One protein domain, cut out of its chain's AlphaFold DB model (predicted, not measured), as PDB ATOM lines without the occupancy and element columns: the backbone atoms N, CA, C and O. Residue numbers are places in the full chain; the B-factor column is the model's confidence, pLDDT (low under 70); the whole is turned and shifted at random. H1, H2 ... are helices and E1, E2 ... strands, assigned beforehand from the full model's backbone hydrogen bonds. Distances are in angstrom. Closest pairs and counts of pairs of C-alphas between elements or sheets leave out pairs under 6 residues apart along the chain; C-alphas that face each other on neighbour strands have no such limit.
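Overview. This is residues 471 to 588 of the 671 residues of the protein "Hypothetical protein" of Adineta ricciae (UniProt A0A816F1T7). A strongly twisted sheet of four antiparallel strands makes the middle, with one helix, H1, over one face and another, H2, over the other, in three layers. The short helix H3 follows straight on from strand E4, and two long links, residues 492 to 505 and 531 to 548, run at the outside of the body. The 118 printed residues hold four strands and three helices in the order E1 H1 E2 E3 H2 E4 H3, of mixed class, with sheet order E2 E3 E1 E4. Two split strand-helix-strand units, two strands running the same way with another between them, are E1, H1, E2, with a right-handed crossover round E3, and E3, H2, E4, with a left-handed crossover round E1. The whole is compact, with a radius of gyration of the C-alphas of 14.5 A, and rounded, spanning 41 by 40 by 28 A.

Arrangement. E1, residues 471 to 478, is an inner strand; a tight link leads to H1, residues 481 to 491, on the sheet at a height of 9.9 A. E2, residues 506 to 512, an edge strand, forms an antiparallel hairpin with E3, residues 521 to 530; N 508 and O 525 are within hydrogen-bond range at 2.9 A. E3 and E1 are antiparallel neighbours, with N 474 and O 526 within range at 2.8 A. H1 runs along the strands, at 14 degrees to E3 on the local plane; their closest C-alphas are Thr 481 and Ile 522, 7.1 A apart. H2, residues 549 to 559, is on the opposite face from H1 at a height of 9.1 A, and runs only just across the strands, at 62 degrees to E3 on the local plane; their closest C-alphas are Ile 523 and Phe 557, 7.0 A apart. E4, residues 570 to 577, the other edge strand, is antiparallel to E1, with N 473 and O 574 within range at 2.9 A. H3, residues 578 to 582, is on the sheet; its closest C-alpha pair with E1 is Thr 578 and Ile 471, 5.4 A apart. H1, H2 and H3 are apart from one another, and every O i to N i+4 pair in them is within hydrogen-bond range.

Along the chain. E1 begins at C-alpha 471 (127.285, 90.312, 77.143) and is 22.1 A long. H1 measures 15.2 A, E2 20.2 A, E3 28.2 A, H2 15.3 A and E4 20.4 A; H3, 6.2 A, ends at C-alpha 582 (125.337, 84.348, 69.859).

Size, cuts and confidence. The two C-alphas farthest apart are those of Ser 498 and Asn 516, 43.8 A. The printed part has no cut; the links H1 to E2 and E3 to H2 are long. Mean pLDDT of the printed part is 86.4, with residues 493 to 497 and 515 to 519 under 70.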
ATOM      1  N   ILE A 471     128.695  89.970  76.952       95.62
ATOM      2  CA  ILE A 471     127.285  90.312  77.143       95.62
ATOM      3  C   ILE A 471     126.927  90.174  78.624       95.62
ATOM      4  O   ILE A 471     127.308  89.199  79.270       95.62
ATOM      5  N   HIS A 472     126.180  91.144  79.149       96.19
ATOM      6  CA  HIS A 472     125.432  91.013  80.395       96.19
ATOM      7  C   HIS A 472     124.024  90.515  80.065       96.19
ATOM      8  O   HIS A 472     123.375  91.081  79.182       96.19
ATOM      9  N   LEU A 473     123.560  89.471  80.755       96.12
ATOM     10  CA  LEU A 473     122.261  88.851  80.510       96.12
ATOM     11  C   LEU A 473     121.452  88.746  81.806       96.12
ATOM     12  O   LEU A 473     121.895  88.158  82.796       96.12
ATOM     13  N   LYS A 474     120.247  89.313  81.773       95.38
ATOM     14  CA  LYS A 474     119.274  89.339  82.865       95.38
ATOM     15  C   LYS A 474     118.164  88.347  82.557       95.38
ATOM     16  O   LYS A 474     117.541  88.423  81.498       95.38
ATOM     17  N   TYR A 475     117.908  87.449  83.496       95.31
ATOM     18  CA  TYR A 475     116.835  86.468  83.430       95.31
ATOM     19  C   TYR A 475     115.636  87.004  84.205       95.31
ATOM     20  O   TYR A 475     115.747  87.302  85.395       95.31
ATOM     21  N   ILE A 476     114.505  87.146  83.521       94.38
ATOM     22  CA  ILE A 476     113.307  87.833  84.009       94.38
ATOM     23  C   ILE A 476     112.125  86.866  83.931       94.38
ATOM     24  O   ILE A 476     111.923  86.226  82.898       94.38
ATOM     25  N   TYR A 477     111.361  86.735  85.016       93.19
ATOM     26  CA  TYR A 477     110.228  85.809  85.080       93.19
ATOM     27  C   TYR A 477     108.893  86.490  84.757       93.19
ATOM     28  O   TYR A 477     108.611  87.589  85.232       93.19
ATOM     29  N   TYR A 478     108.051  85.789  83.994       92.12
ATOM     30  CA  TYR A 478     106.645  86.135  83.778       92.12
ATOM     31  C   TYR A 478     105.771  84.882  83.882       92.12
ATOM     32  O   TYR A 478     106.045  83.889  83.202       92.12
ATOM     33  N   SER A 479     104.675  84.914  84.647       89.12
ATOM     34  CA  SER A 479     103.754  83.759  84.712       89.12
ATOM     35  C   SER A 479     102.852  83.658  83.474       89.12
ATOM     36  O   SER A 479     102.286  82.601  83.182       89.12
ATOM     37  N   LYS A 480     102.703  84.760  82.722       88.12
ATOM     38  CA  LYS A 480     101.768  84.886  81.591       88.12
ATOM     39  C   LYS A 480     102.413  85.525  80.371       88.12
ATOM     40  O   LYS A 480     102.994  86.605  80.445       88.12
ATOM     41  N   THR A 481     102.156  84.930  79.207       89.38
ATOM     42  CA  THR A 481     102.568  85.452  77.895       89.38
ATOM     43  C   THR A 481     102.058  86.870  77.629       89.38
ATOM     44  O   THR A 481     102.779  87.663  77.040       89.38
ATOM     45  N   LEU A 482     100.850  87.220  78.088       90.44
ATOM     46  CA  LEU A 482     100.314  88.581  77.939       90.44
ATOM     47  C   LEU A 482     101.143  89.611  78.719       90.44
ATOM     48  O   LEU A 482     101.494  90.645  78.168       90.44
ATOM     49  N   THR A 483     101.511  89.305  79.965       90.81
ATOM     50  CA  THR A 483     102.316  90.197  80.814       90.81
ATOM     51  C   THR A 483     103.736  90.360  80.269       90.81
ATOM     52  O   THR A 483     104.261  91.472  80.258       90.81
ATOM     53  N   PHE A 484     104.316  89.286  79.721       91.19
ATOM     54  CA  PHE A 484     105.564  89.341  78.958       91.19
ATOM     55  C   PHE A 484     105.448  90.265  77.734       91.19
ATOM     56  O   PHE A 484     106.221  91.214  77.625       91.19
ATOM     57  N   LEU A 485     104.456  90.067  76.858       89.81
ATOM     58  CA  LEU A 485     104.257  90.900  75.661       89.81
ATOM     59  C   LEU A 485     104.017  92.379  76.008       89.81
ATOM     60  O   LEU A 485     104.683  93.253  75.456       89.81
ATOM     61  N   GLU A 486     103.149  92.658  76.983       89.88
ATOM     62  CA  GLU A 486     102.936  94.010  77.510       89.88
ATOM     63  C   GLU A 486     104.219  94.643  78.061       89.88
ATOM     64  O   GLU A 486     104.385  95.859  77.979       89.88
ATOM     65  N   SER A 487     105.115  93.858  78.668       86.81
ATOM     66  CA  SER A 487     106.394  94.379  79.156       86.81
ATOM     67  C   SER A 487     107.328  94.753  78.004       86.81
ATOM     68  O   SER A 487     107.969  95.796  78.072       86.81
ATOM     69  N   ILE A 488     107.329  93.994  76.901       84.69
ATOM     70  CA  ILE A 488     108.126  94.319  75.709       84.69
ATOM     71  C   ILE A 488     107.674  95.661  75.119       84.69
ATOM     72  O   ILE A 488     108.494  96.559  74.932       84.69
ATOM     73  N   GLU A 489     106.366  95.834  74.906       83.44
ATOM     74  CA  GLU A 489     105.789  97.074  74.363       83.44
ATOM     75  C   GLU A 489     106.086  98.316  75.226       83.44
ATOM     76  O   GLU A 489     106.156  99.429  74.706       83.44
ATOM     77  N   LYS A 490     106.279  98.139  76.542       82.19
ATOM     78  CA  LYS A 490     106.588  99.219  77.496       82.19
ATOM     79  C   LYS A 490     108.090  99.475  77.669       82.19
ATOM     80  O   LYS A 490     108.470 100.597  77.993       82.19
ATOM     81  N   THR A 491     108.936  98.457  77.503       75.75
ATOM     82  CA  THR A 491     110.370  98.513  77.845       75.75
ATOM     83  C   THR A 491     111.277  98.854  76.659       75.75
ATOM     84  O   THR A 491     112.347  99.428  76.871       75.75
ATOM     85  N   PHE A 492     110.873  98.541  75.425       73.19
ATOM     86  CA  PHE A 492     111.718  98.687  74.235       73.19
ATOM     87  C   PHE A 492     111.161  99.750  73.266       73.19
ATOM     88  O   PHE A 492     110.417  99.432  72.338       73.19
ATOM     89  N   ASP A 493     111.538 101.026  73.441       65.06
ATOM     90  CA  ASP A 493     111.235 102.067  72.442       65.06
ATOM     91  C   ASP A 493     112.111 101.863  71.198       65.06
ATOM     92  O   ASP A 493     113.289 102.225  71.172       65.06
ATOM     93  N   LEU A 494     111.510 101.298  70.149       60.25
ATOM     94  CA  LEU A 494     112.133 100.852  68.892       60.25
ATOM     95  C   LEU A 494     112.874 101.944  68.080       60.25
ATOM     96  O   LEU A 494     113.294 101.698  66.951       60.25
ATOM     97  N   LYS A 495     113.014 103.166  68.602       53.72
ATOM     98  CA  LYS A 495     113.494 104.357  67.881       53.72
ATOM     99  C   LYS A 495     114.953 104.742  68.146       53.72
ATOM    100  O   LYS A 495     115.422 105.691  67.523       53.72
ATOM    101  N   SER A 496     115.664 104.078  69.066       55.47
ATOM    102  CA  SER A 496     116.917 104.619  69.640       55.47
ATOM    103  C   SER A 496     118.167 103.720  69.554       55.47
ATOM    104  O   SER A 496     119.165 103.994  70.215       55.47
ATOM    105  N   TYR A 497     118.162 102.661  68.738       62.97
ATOM    106  CA  TYR A 497     119.209 101.626  68.789       62.97
ATOM    107  C   TYR A 497     120.094 101.575  67.533       62.97
ATOM    108  O   TYR A 497     119.619 101.636  66.401       62.97
ATOM    109  N   SER A 498     121.414 101.512  67.747       72.12
ATOM    110  CA  SER A 498     122.442 101.429  66.686       72.12
ATOM    111  C   SER A 498     123.733 100.729  67.152       72.12
ATOM    112  O   SER A 498     124.822 100.957  66.627       72.12
ATOM    113  N   THR A 499     123.617  99.885  68.178       89.31
ATOM    114  CA  THR A 499     124.710  99.172  68.850       89.31
ATOM    115  C   THR A 499     124.155  97.917  69.531       89.31
ATOM    116  O   THR A 499     122.955  97.837  69.777       89.31
ATOM    117  N   TRP A 500     125.009  96.938  69.830       92.19
ATOM    118  CA  TRP A 500     124.716  95.872  70.793       92.19
ATOM    119  C   TRP A 500     124.970  96.321  72.244       92.19
ATOM    120  O   TRP A 500     124.657  95.568  73.160       92.19
ATOM    121  N   ILE A 501     125.591  97.485  72.479       92.44
ATOM    122  CA  ILE A 501     126.096  97.928  73.789       92.44
ATOM    123  C   ILE A 501     124.980  98.512  74.665       92.44
ATOM    124  O   ILE A 501     124.209  99.362  74.228       92.44
ATOM    125  N   GLY A 502     124.972  98.112  75.939       89.62
ATOM    126  CA  GLY A 502     123.983  98.520  76.938       89.62
ATOM    127  C   GLY A 502     122.931  97.444  77.206       89.62
ATOM    128  O   GLY A 502     122.968  96.361  76.633       89.62
ATOM    129  N   ASP A 503     121.994  97.740  78.105       86.94
ATOM    130  CA  ASP A 503     120.835  96.878  78.345       86.94
ATOM    131  C   ASP A 503     119.813  96.974  77.192       86.94
ATOM    132  O   ASP A 503     119.799  97.941  76.423       86.94
ATOM    133  N   ASN A 504     118.907  95.996  77.114       87.56
ATOM    134  CA  ASN A 504     117.765  95.962  76.194       87.56
ATOM    135  C   ASN A 504     118.121  96.028  74.688       87.56
ATOM    136  O   ASN A 504     117.279  96.410  73.879       87.56
ATOM    137  N   GLN A 505     119.343  95.645  74.298       91.69
ATOM    138  CA  GLN A 505     119.750  95.505  72.887       91.69
ATOM    139  C   GLN A 505     119.489  94.088  72.338       91.69
ATOM    140  O   GLN A 505     119.447  93.885  71.125       91.69
ATOM    141  N   ILE A 506     119.296  93.118  73.236       92.75
ATOM    142  CA  ILE A 506     118.893  91.735  72.954       92.75
ATOM    143  C   ILE A 506     117.682  91.348  73.803       92.75
ATOM    144  O   ILE A 506     117.551  91.805  74.940       92.75
ATOM    145  N   LEU A 507     116.833  90.479  73.253       93.38
ATOM    146  CA  LEU A 507     115.686  89.874  73.917       93.38
ATOM    147  C   LEU A 507     115.420  88.471  73.353       93.38
ATOM    148  O   LEU A 507     115.213  88.303  72.156       93.38
ATOM    149  N   ASP A 508     115.354  87.479  74.231       93.38
ATOM    150  CA  ASP A 508     114.943  86.097  73.947       93.38
ATOM    151  C   ASP A 508     114.005  85.608  75.075       93.38
ATOM    152  O   ASP A 508     113.881  86.272  76.107       93.38
ATOM    153  N   GLY A 509     113.326  84.471  74.921       93.38
ATOM    154  CA  GLY A 509     112.459  83.929  75.967       93.38
ATOM    155  C   GLY A 509     112.051  82.471  75.772       93.38
ATOM    156  O   GLY A 509     111.516  82.096  74.731       93.38
ATOM    157  N   ILE A 510     112.236  81.656  76.815       93.69
ATOM    158  CA  ILE A 510     111.832  80.243  76.832       93.69
ATOM    159  C   ILE A 510     110.620  80.075  77.752       93.69
ATOM    160  O   ILE A 510     110.658  80.470  78.919       93.69
ATOM    161  N   TYR A 511     109.552  79.466  77.234       92.25
ATOM    162  CA  TYR A 511     108.401  79.036  78.028       92.25
ATOM    163  C   TYR A 511     108.641  77.636  78.601       92.25
ATOM    164  O   TYR A 511     108.922  76.696  77.857       92.25
ATOM    165  N   PHE A 512     108.468  77.487  79.912       88.75
ATOM    166  CA  PHE A 512     108.529  76.209  80.611       88.75
ATOM    167  C   PHE A 512     107.156  75.838  81.171       88.75
ATOM    168  O   PHE A 512     106.520  76.630  81.873       88.75
ATOM    169  N   SER A 513     106.733  74.602  80.903       84.88
ATOM    170  CA  SER A 513     105.597  73.964  81.567       84.88
ATOM    171  C   SER A 513     106.058  72.832  82.481       84.88
ATOM    172  O   SER A 513     106.869  71.999  82.073       84.88
ATOM    173  N   ASN A 514     105.520  72.770  83.697       70.75
ATOM    174  CA  ASN A 514     105.871  71.768  84.697       70.75
ATOM    175  C   ASN A 514     104.624  70.977  85.118       70.75
ATOM    176  O   ASN A 514     103.822  71.414  85.932       70.75
ATOM    177  N   GLU A 515     104.461  69.771  84.571       62.81
ATOM    178  CA  GLU A 515     103.296  68.919  84.858       62.81
ATOM    179  C   GLU A 515     103.260  68.395  86.308       62.81
ATOM    180  O   GLU A 515     102.223  67.921  86.766       62.81
ATOM    181  N   ASN A 516     104.382  68.463  87.038       59.91
ATOM    182  CA  ASN A 516     104.522  67.900  88.388       59.91
ATOM    183  C   ASN A 516     104.485  68.956  89.507       59.91
ATOM    184  O   ASN A 516     104.413  68.596  90.682       59.91
ATOM    185  N   GLN A 517     104.582  70.245  89.171       57.91
ATOM    186  CA  GLN A 517     104.537  71.364  90.116       57.91
ATOM    187  C   GLN A 517     103.837  72.527  89.405       57.91
ATOM    188  O   GLN A 517     104.286  72.926  88.340       57.91
ATOM    189  N   ASN A 518     102.747  73.057  89.968       61.66
ATOM    190  CA  ASN A 518     101.719  73.826  89.240       61.66
ATOM    191  C   ASN A 518     102.128  75.223  88.693       61.66
ATOM    192  O   ASN A 518     101.247  76.023  88.374       61.66
ATOM    193  N   TYR A 519     103.420  75.531  88.565       67.50
ATOM    194  CA  TYR A 519     103.926  76.766  87.973       67.50
ATOM    195  C   TYR A 519     104.401  76.544  86.528       67.50
ATOM    196  O   TYR A 519     105.262  75.713  86.238       67.50
ATOM    197  N   ASN A 520     103.851  77.344  85.616       84.88
ATOM    198  CA  ASN A 520     104.300  77.476  84.233       84.88
ATOM    199  C   ASN A 520     104.639  78.951  83.992       84.88
ATOM    200  O   ASN A 520     104.013  79.822  84.596       84.88
ATOM    201  N   GLY A 521     105.567  79.252  83.088       89.69
ATOM    202  CA  GLY A 521     105.887  80.642  82.769       89.69
ATOM    203  C   GLY A 521     107.021  80.805  81.771       89.69
ATOM    204  O   GLY A 521     107.572  79.833  81.259       89.69
ATOM    205  N   ILE A 522     107.351  82.060  81.487       92.88
ATOM    206  CA  ILE A 522     108.422  82.463  80.578       92.88
ATOM    207  C   ILE A 522     109.616  82.916  81.412       92.88
ATOM    208  O   ILE A 522     109.464  83.750  82.305       92.88
ATOM    209  N   ILE A 523     110.802  82.404  81.084       94.31
ATOM    210  CA  ILE A 523     112.058  83.076  81.413       94.31
ATOM    211  C   ILE A 523     112.486  83.873  80.190       94.31
ATOM    212  O   ILE A 523     112.948  83.307  79.197       94.31
ATOM    213  N   ALA A 524     112.305  85.186  80.273       95.00
ATOM    214  CA  ALA A 524     112.835  86.136  79.315       95.00
ATOM    215  C   ALA A 524     114.310  86.419  79.625       95.00
ATOM    216  O   ALA A 524     114.738  86.377  80.779       95.00
ATOM    217  N   MET A 525     115.079  86.718  78.588       95.44
ATOM    218  CA  MET A 525     116.517  86.943  78.641       95.44
ATOM    219  C   MET A 525     116.819  88.245  77.902       95.44
ATOM    220  O   MET A 525     116.756  88.280  76.675       95.44
ATOM    221  N   SER A 526     117.107  89.314  78.646       94.56
ATOM    222  CA  SER A 526     117.358  90.662  78.105       94.56
ATOM    223  C   SER A 526     118.700  91.215  78.586       94.56
ATOM    224  O   SER A 526     119.187  90.841  79.653       94.56
ATOM    225  N   GLY A 527     119.310  92.112  77.813       94.31
ATOM    226  CA  GLY A 527     120.598  92.722  78.149       94.31
ATOM    227  C   GLY A 527     121.336  93.244  76.921       94.31
ATOM    228  O   GLY A 527     120.710  93.820  76.028       94.31
ATOM    229  N   GLY A 528     122.650  93.024  76.868       95.19
ATOM    230  CA  GLY A 528     123.498  93.393  75.731       95.19
ATOM    231  C   GLY A 528     124.983  93.481  76.076       95.19
ATOM    232  O   GLY A 528     125.429  93.040  77.137       95.19
ATOM    233  N   CYS A 529     125.773  94.004  75.140       95.75
ATOM    234  CA  CYS A 529     127.229  94.097  75.225       95.75
ATOM    235  C   CYS A 529     127.687  95.088  76.311       95.75
ATOM    236  O   CYS A 529     127.154  96.190  76.445       95.75
ATOM    237  N   VAL A 530     128.734  94.720  77.051       94.31
ATOM    238  CA  VAL A 530     129.344  95.521  78.123       94.31
ATOM    239  C   VAL A 530     130.858  95.639  77.949       94.31
ATOM    240  O   VAL A 530     131.524  94.719  77.474       94.31
ATOM    241  N   GLN A 531     131.432  96.784  78.326       89.31
ATOM    242  CA  GLN A 531     132.870  97.042  78.157       89.31
ATOM    243  C   GLN A 531     133.746  96.307  79.188       89.31
ATOM    244  O   GLN A 531     134.918  96.047  78.920       89.31
ATOM    245  N   SER A 532     133.196  95.960  80.354       86.19
ATOM    246  CA  SER A 532     133.902  95.273  81.438       86.19
ATOM    247  C   SER A 532     132.947  94.424  82.283       86.19
ATOM    248  O   SER A 532     131.752  94.708  82.365       86.19
ATOM    249  N   ILE A 533     133.484  93.378  82.921       88.19
ATOM    250  CA  ILE A 533     132.763  92.548  83.898       88.19
ATOM    251  C   ILE A 533     133.101  93.053  85.315       88.19
ATOM    252  O   ILE A 533     134.283  93.287  85.588       88.19
ATOM    253  N   PRO A 534     132.133  93.189  86.240       85.56
ATOM    254  CA  PRO A 534     132.423  93.399  87.658       85.56
ATOM    255  C   PRO A 534     133.093  92.162  88.280       85.56
ATOM    256  O   PRO A 534     132.697  91.035  87.995       85.56
ATOM    257  N   LEU A 535     134.077  92.364  89.162       73.81
ATOM    258  CA  LEU A 535     134.932  91.289  89.700       73.81
ATOM    259  C   LEU A 535     134.170  90.158  90.422       73.81
ATOM    260  O   LEU A 535     134.604  89.011  90.369       73.81
ATOM    261  N   ASP A 536     133.037  90.472  91.055       77.81
ATOM    262  CA  ASP A 536     132.281  89.562  91.928       77.81
ATOM    263  C   ASP A 536     131.006  88.991  91.269       77.81
ATOM    264  O   ASP A 536     130.016  88.707  91.948       77.81
ATOM    265  N   ARG A 537     130.976  88.866  89.933       79.50
ATOM    266  CA  ARG A 537     129.794  88.401  89.181       79.50
ATOM    267  C   ARG A 537     129.967  87.027  88.530       79.50
ATOM    268  O   ARG A 537     131.058  86.610  88.152       79.50
ATOM    269  N   SER A 538     128.840  86.333  88.388       80.50
ATOM    270  CA  SER A 538     128.682  85.070  87.663       80.50
ATOM    271  C   SER A 538     129.109  85.224  86.203       80.50
ATOM    272  O   SER A 538     128.553  86.045  85.474       80.50
ATOM    273  N   ILE A 539     130.063  84.399  85.766       86.00
ATOM    274  CA  ILE A 539     130.410  84.226  84.352       86.00
ATOM    275  C   ILE A 539     129.933  82.836  83.932       86.00
ATOM    276  O   ILE A 539     130.468  81.832  84.411       86.00
ATOM    277  N   TYR A 540     128.950  82.768  83.035       84.94
ATOM    278  CA  TYR A 540     128.638  81.518  82.349       84.94
ATOM    279  C   TYR A 540     129.682  81.283  81.262       84.94
ATOM    280  O   TYR A 540     130.064  82.195  80.525       84.94
ATOM    281  N   LYS A 541     130.134  80.033  81.159       84.00
ATOM    282  CA  LYS A 541     130.965  79.584  80.051       84.00
ATOM    283  C   LYS A 541     130.585  78.172  79.642       84.00
ATOM    284  O   LYS A 541     130.568  77.260  80.480       84.00
ATOM    285  N   GLU A 542     130.323  77.963  78.358       82.25
ATOM    286  CA  GLU A 542     130.101  76.615  77.865       82.25
ATOM    287  C   GLU A 542     131.409  75.808  77.865       82.25
ATOM    288  O   GLU A 542     132.486  76.258  77.475       82.25
ATOM    289  N   ASN A 543     131.308  74.563  78.322       83.00
ATOM    290  CA  ASN A 543     132.349  73.558  78.202       83.00
ATOM    291  C   ASN A 543     131.708  72.184  77.952       83.00
ATOM    292  O   ASN A 543     130.500  72.005  78.088       83.00
ATOM    293  N   TYR A 544     132.530  71.185  77.635       78.00
ATOM    294  CA  TYR A 544     132.081  69.834  77.278       78.00
ATOM    295  C   TYR A 544     131.181  69.139  78.327       78.00
ATOM    296  O   TYR A 544     130.434  68.222  77.980       78.00
ATOM    297  N   PHE A 545     131.237  69.559  79.598       81.19
ATOM    298  CA  PHE A 545     130.407  69.035  80.689       81.19
ATOM    299  C   PHE A 545     129.202  69.919  81.040       81.19
ATOM    300  O   PHE A 545     128.392  69.502  81.873       81.19
ATOM    301  N   SER A 546     129.084  71.118  80.458       83.38
ATOM    302  CA  SER A 546     127.951  72.016  80.695       83.38
ATOM    303  C   SER A 546     126.633  71.358  80.293       83.38
ATOM    304  O   SER A 546     126.578  70.497  79.404       83.38
ATOM    305  N   LEU A 547     125.559  71.823  80.924       88.12
ATOM    306  CA  LEU A 547     124.210  71.658  80.399       88.12
ATOM    307  C   LEU A 547     124.113  72.267  78.986       88.12
ATOM    308  O   LEU A 547     124.983  73.045  78.593       88.12
ATOM    309  N   PHE A 548     123.112  71.877  78.202       91.31
ATOM    310  CA  PHE A 548     122.715  72.645  77.021       91.31
ATOM    311  C   PHE A 548     122.117  73.974  77.503       91.31
ATOM    312  O   PHE A 548     121.585  74.031  78.614       91.31
ATOM    313  N   PHE A 549     122.180  75.044  76.707       93.50
ATOM    314  CA  PHE A 549     121.774  76.365  77.206       93.50
ATOM    315  C   PHE A 549     120.321  76.383  77.714       93.50
ATOM    316  O   PHE A 549     120.072  76.866  78.816       93.50
ATOM    317  N   TYR A 550     119.378  75.747  77.007       92.25
ATOM    318  CA  TYR A 550     117.976  75.667  77.448       92.25
ATOM    319  C   TYR A 550     117.801  74.949  78.807       92.25
ATOM    320  O   TYR A 550     116.985  75.379  79.617       92.25
ATOM    321  N   GLU A 551     118.592  73.908  79.102       91.44
ATOM    322  CA  GLU A 551     118.588  73.219  80.406       91.44
ATOM    323  C   GLU A 551     119.200  74.086  81.517       91.44
ATOM    324  O   GLU A 551     118.831  73.952  82.680       91.44
ATOM    325  N   HIS A 552     120.148  74.971  81.187       92.44
ATOM    326  CA  HIS A 552     120.680  75.962  82.130       92.44
ATOM    327  C   HIS A 552     119.611  77.004  82.483       92.44
ATOM    328  O   HIS A 552     119.386  77.255  83.666       92.44
ATOM    329  N   VAL A 553     118.849  77.502  81.500       93.19
ATOM    330  CA  VAL A 553     117.677  78.362  81.766       93.19
ATOM    331  C   VAL A 553     116.600  77.612  82.567       93.19
ATOM    332  O   VAL A 553     116.063  78.151  83.534       93.19
ATOM    333  N   GLN A 554     116.340  76.340  82.251       90.31
ATOM    334  CA  GLN A 554     115.414  75.482  83.003       90.31
ATOM    335  C   GLN A 554     115.874  75.263  84.456       90.31
ATOM    336  O   GLN A 554     115.068  75.265  85.387       90.31
ATOM    337  N   LYS A 555     117.185  75.110  84.677       90.12
ATOM    338  CA  LYS A 555     117.781  75.013  86.013       90.12
ATOM    339  C   LYS A 555     117.587  76.306  86.804       90.12
ATOM    340  O   LYS A 555     117.254  76.225  87.981       90.12
ATOM    341  N   ILE A 556     117.735  77.473  86.171       90.50
ATOM    342  CA  ILE A 556     117.438  78.775  86.792       90.50
ATOM    343  C   ILE A 556     115.946  78.857  87.167       90.50
ATOM    344  O   ILE A 556     115.637  79.181  88.311       90.50
ATOM    345  N   PHE A 557     115.037  78.492  86.254       88.06
ATOM    346  CA  PHE A 557     113.581  78.461  86.480       88.06
ATOM    347  C   PHE A 557     113.180  77.598  87.692       88.06
ATOM    348  O   PHE A 557     112.373  78.029  88.515       88.06
ATOM    349  N   HIS A 558     113.774  76.410  87.851       84.75
ATOM    350  CA  HIS A 558     113.469  75.524  88.980       84.75
ATOM    351  C   HIS A 558     114.200  75.899  90.282       84.75
ATOM    352  O   HIS A 558     113.568  75.984  91.332       84.75
ATOM    353  N   GLU A 559     115.517  76.134  90.261       84.69
ATOM    354  CA  GLU A 559     116.297  76.352  91.495       84.69
ATOM    355  C   GLU A 559     116.018  77.700  92.172       84.69
ATOM    356  O   GLU A 559     116.259  77.842  93.373       84.69
ATOM    357  N   LYS A 560     115.504  78.693  91.434       81.25
ATOM    358  CA  LYS A 560     115.151  80.002  91.998       81.25
ATOM    359  C   LYS A 560     113.826  80.017  92.755       81.25
ATOM    360  O   LYS A 560     113.616  80.947  93.525       81.25
ATOM    361  N   ASN A 561     112.967  79.005  92.594       77.81
ATOM    362  CA  ASN A 561     111.580  79.014  93.079       77.81
ATOM    363  C   ASN A 561     110.832  80.273  92.591       77.81
ATOM    364  O   ASN A 561     110.431  81.122  93.390       77.81
ATOM    365  N   VAL A 562     110.673  80.399  91.266       77.06
ATOM    366  CA  VAL A 562     110.123  81.595  90.587       77.06
ATOM    367  C   VAL A 562     108.749  82.058  91.087       77.06
ATOM    368  O   VAL A 562     108.420  83.227  90.942       77.06
ATOM    369  N   GLU A 563     107.988  81.189  91.758       73.19
ATOM    370  CA  GLU A 563     106.741  81.517  92.467       73.19
ATOM    371  C   GLU A 563     106.873  82.655  93.505       73.19
ATOM    372  O   GLU A 563     105.863  83.237  93.892       73.19
ATOM    373  N   ASN A 564     108.091  82.965  93.970       82.25
ATOM    374  CA  ASN A 564     108.363  83.998  94.981       82.25
ATOM    375  C   ASN A 564     108.724  85.380  94.396       82.25
ATOM    376  O   ASN A 564     108.973  86.298  95.174       82.25
ATOM    377  N   TYR A 565     108.802  85.512  93.070       83.75
ATOM    378  CA  TYR A 565     109.220  86.732  92.372       83.75
ATOM    379  C   TYR A 565     108.020  87.454  91.739       83.75
ATOM    380  O   TYR A 565     107.052  86.813  91.323       83.75
ATOM    381  N   GLU A 566     108.083  88.783  91.639       85.62
ATOM    382  CA  GLU A 566     107.036  89.570  90.971       85.62
ATOM    383  C   GLU A 566     107.125  89.478  89.430       85.62
ATOM    384  O   GLU A 566     108.159  89.141  88.850       85.62
ATOM    385  N   GLU A 567     106.015  89.762  88.734       88.12
ATOM    386  CA  GLU A 567     105.955  89.744  87.263       88.12
ATOM    387  C   GLU A 567     106.915  90.787  86.667       88.12
ATOM    388  O   GLU A 567     106.729  91.990  86.850       88.12
ATOM    389  N   GLY A 568     107.916  90.335  85.908       86.81
ATOM    390  CA  GLY A 568     108.959  91.203  85.360       86.81
ATOM    391  C   GLY A 568     110.152  91.445  86.291       86.81
ATOM    392  O   GLY A 568     111.005  92.273  85.968       86.81
ATOM    393  N   GLU A 569     110.257  90.736  87.418       88.19
ATOM    394  CA  GLU A 569     111.424  90.815  88.301       88.19
ATOM    395  C   GLU A 569     112.628  90.022  87.746       88.19
ATOM    396  O   GLU A 569     112.490  88.939  87.165       88.19
ATOM    397  N   ILE A 570     113.836  90.566  87.934       92.88
ATOM    398  CA  ILE A 570     115.097  89.934  87.521       92.88
ATOM    399  C   ILE A 570     115.477  88.858  88.548       92.88
ATOM    400  O   ILE A 570     116.019  89.151  89.614       92.88
ATOM    401  N   ILE A 571     115.231  87.592  88.215       93.75
ATOM    402  CA  ILE A 571     115.478  86.460  89.120       93.75
ATOM    403  C   ILE A 571     116.965  86.083  89.199       93.75
ATOM    404  O   ILE A 571     117.420  85.480  90.180       93.75
ATOM    405  N   TYR A 572     117.741  86.397  88.157       94.00
ATOM    406  CA  TYR A 572     119.155  86.047  88.023       94.00
ATOM    407  C   TYR A 572     119.852  86.922  86.966       94.00
ATOM    408  O   TYR A 572     119.224  87.378  86.015       94.00
ATOM    409  N   GLU A 573     121.157  87.133  87.124       94.12
ATOM    410  CA  GLU A 573     122.013  87.884  86.197       94.12
ATOM    411  C   GLU A 573     123.338  87.131  86.023       94.12
ATOM    412  O   GLU A 573     123.889  86.618  87.005       94.12
ATOM    413  N   GLU A 574     123.888  87.098  84.811       94.31
ATOM    414  CA  GLU A 574     125.255  86.624  84.566       94.31
ATOM    415  C   GLU A 574     125.891  87.279  83.332       94.31
ATOM    416  O   GLU A 574     125.240  87.991  82.566       94.31
ATOM    417  N   TYR A 575     127.188  87.042  83.158       95.19
ATOM    418  CA  TYR A 575     127.980  87.552  82.044       95.19
ATOM    419  C   TYR A 575     128.446  86.393  81.159       95.19
ATOM    420  O   TYR A 575     128.864  85.349  81.661       95.19
ATOM    421  N   LEU A 576     128.385  86.578  79.842       94.31
ATOM    422  CA  LEU A 576     128.754  85.578  78.836       94.31
ATOM    423  C   LEU A 576     129.779  86.166  77.858       94.31
ATOM    424  O   LEU A 576     129.655  87.339  77.499       94.31
ATOM    425  N   PRO A 577     130.751  85.385  77.355       95.00
ATOM    426  CA  PRO A 577     131.491  85.765  76.157       95.00
ATOM    427  C   PRO A 577     130.510  85.947  74.991       95.00
ATOM    428  O   PRO A 577     129.669  85.079  74.757       95.00
ATOM    429  N   THR A 578     130.615  87.036  74.230       95.81
ATOM    430  CA  THR A 578     129.611  87.387  73.206       95.81
ATOM    431  C   THR A 578     129.406  86.278  72.168       95.81
ATOM    432  O   THR A 578     128.271  85.919  71.873       95.81
ATOM    433  N   ILE A 579     130.484  85.640  71.692       94.31
ATOM    434  CA  ILE A 579     130.418  84.492  70.765       94.31
ATOM    435  C   ILE A 579     129.673  83.282  71.370       94.31
ATOM    436  O   ILE A 579     129.022  82.537  70.640       94.31
ATOM    437  N   GLU A 580     129.730  83.081  72.691       93.56
ATOM    438  CA  GLU A 580     129.010  81.990  73.366       93.56
ATOM    439  C   GLU A 580     127.519  82.308  73.554       93.56
ATOM    440  O   GLU A 580     126.706  81.392  73.483       93.56
ATOM    441  N   TYR A 581     127.140  83.583  73.711       95.81
ATOM    442  CA  TYR A 581     125.730  83.995  73.682       95.81
ATOM    443  C   TYR A 581     125.122  83.888  72.273       95.81
ATOM    444  O   TYR A 581     124.022  83.356  72.111       95.81
ATOM    445  N   LEU A 582     125.831  84.367  71.244       95.75
ATOM    446  CA  LEU A 582     125.337  84.348  69.859       95.75
ATOM    447  C   LEU A 582     125.006  82.924  69.396       95.75
ATOM    448  O   LEU A 582     123.948  82.689  68.823       95.75
ATOM    449  N   PHE A 583     125.871  81.962  69.725       95.00
ATOM    450  CA  PHE A 583     125.719  80.562  69.319       95.00
ATOM    451  C   PHE A 583     125.257  79.634  70.455       95.00
ATOM    452  O   PHE A 583     125.509  78.428  70.414       95.00
ATOM    453  N   ARG A 584     124.564  80.183  71.466       94.44
ATOM    454  CA  ARG A 584     124.106  79.470  72.678       94.44
ATOM    455  C   ARG A 584     123.244  78.232  72.399       94.44
ATOM    456  O   ARG A 584     123.204  77.316  73.215       94.44
ATOM    457  N   TYR A 585     122.583  78.182  71.241       93.31
ATOM    458  CA  TYR A 585     121.720  77.072  70.827       93.31
ATOM    459  C   TYR A 585     122.369  76.094  69.834       93.31
ATOM    460  O   TYR A 585     121.759  75.066  69.524       93.31
ATOM    461  N   ASP A 586     123.603  76.347  69.372       90.75
ATOM    462  CA  ASP A 586     124.273  75.491  68.381       90.75
ATOM    463  C   ASP A 586     124.520  74.061  68.891       90.75
ATOM    464  O   ASP A 586     124.454  73.083  68.139       90.75
ATOM    465  N   ARG A 587     124.754  73.933  70.199       89.75
ATOM    466  CA  ARG A 587     124.918  72.658  70.894       89.75
ATOM    467  C   ARG A 587     123.577  72.205  71.474       89.75
ATOM    468  O   ARG A 587     123.067  72.777  72.430       89.75
ATOM    469  N   GLY A 588     123.035  71.138  70.895       86.56
ATOM    470  CA  GLY A 588     121.699  70.604  71.170       86.56
ATOM    471  C   GLY A 588     120.674  70.942  70.082       86.56
ATOM    472  O   GLY A 588     119.695  70.208  69.941       86.56
TER     473      GLY A 588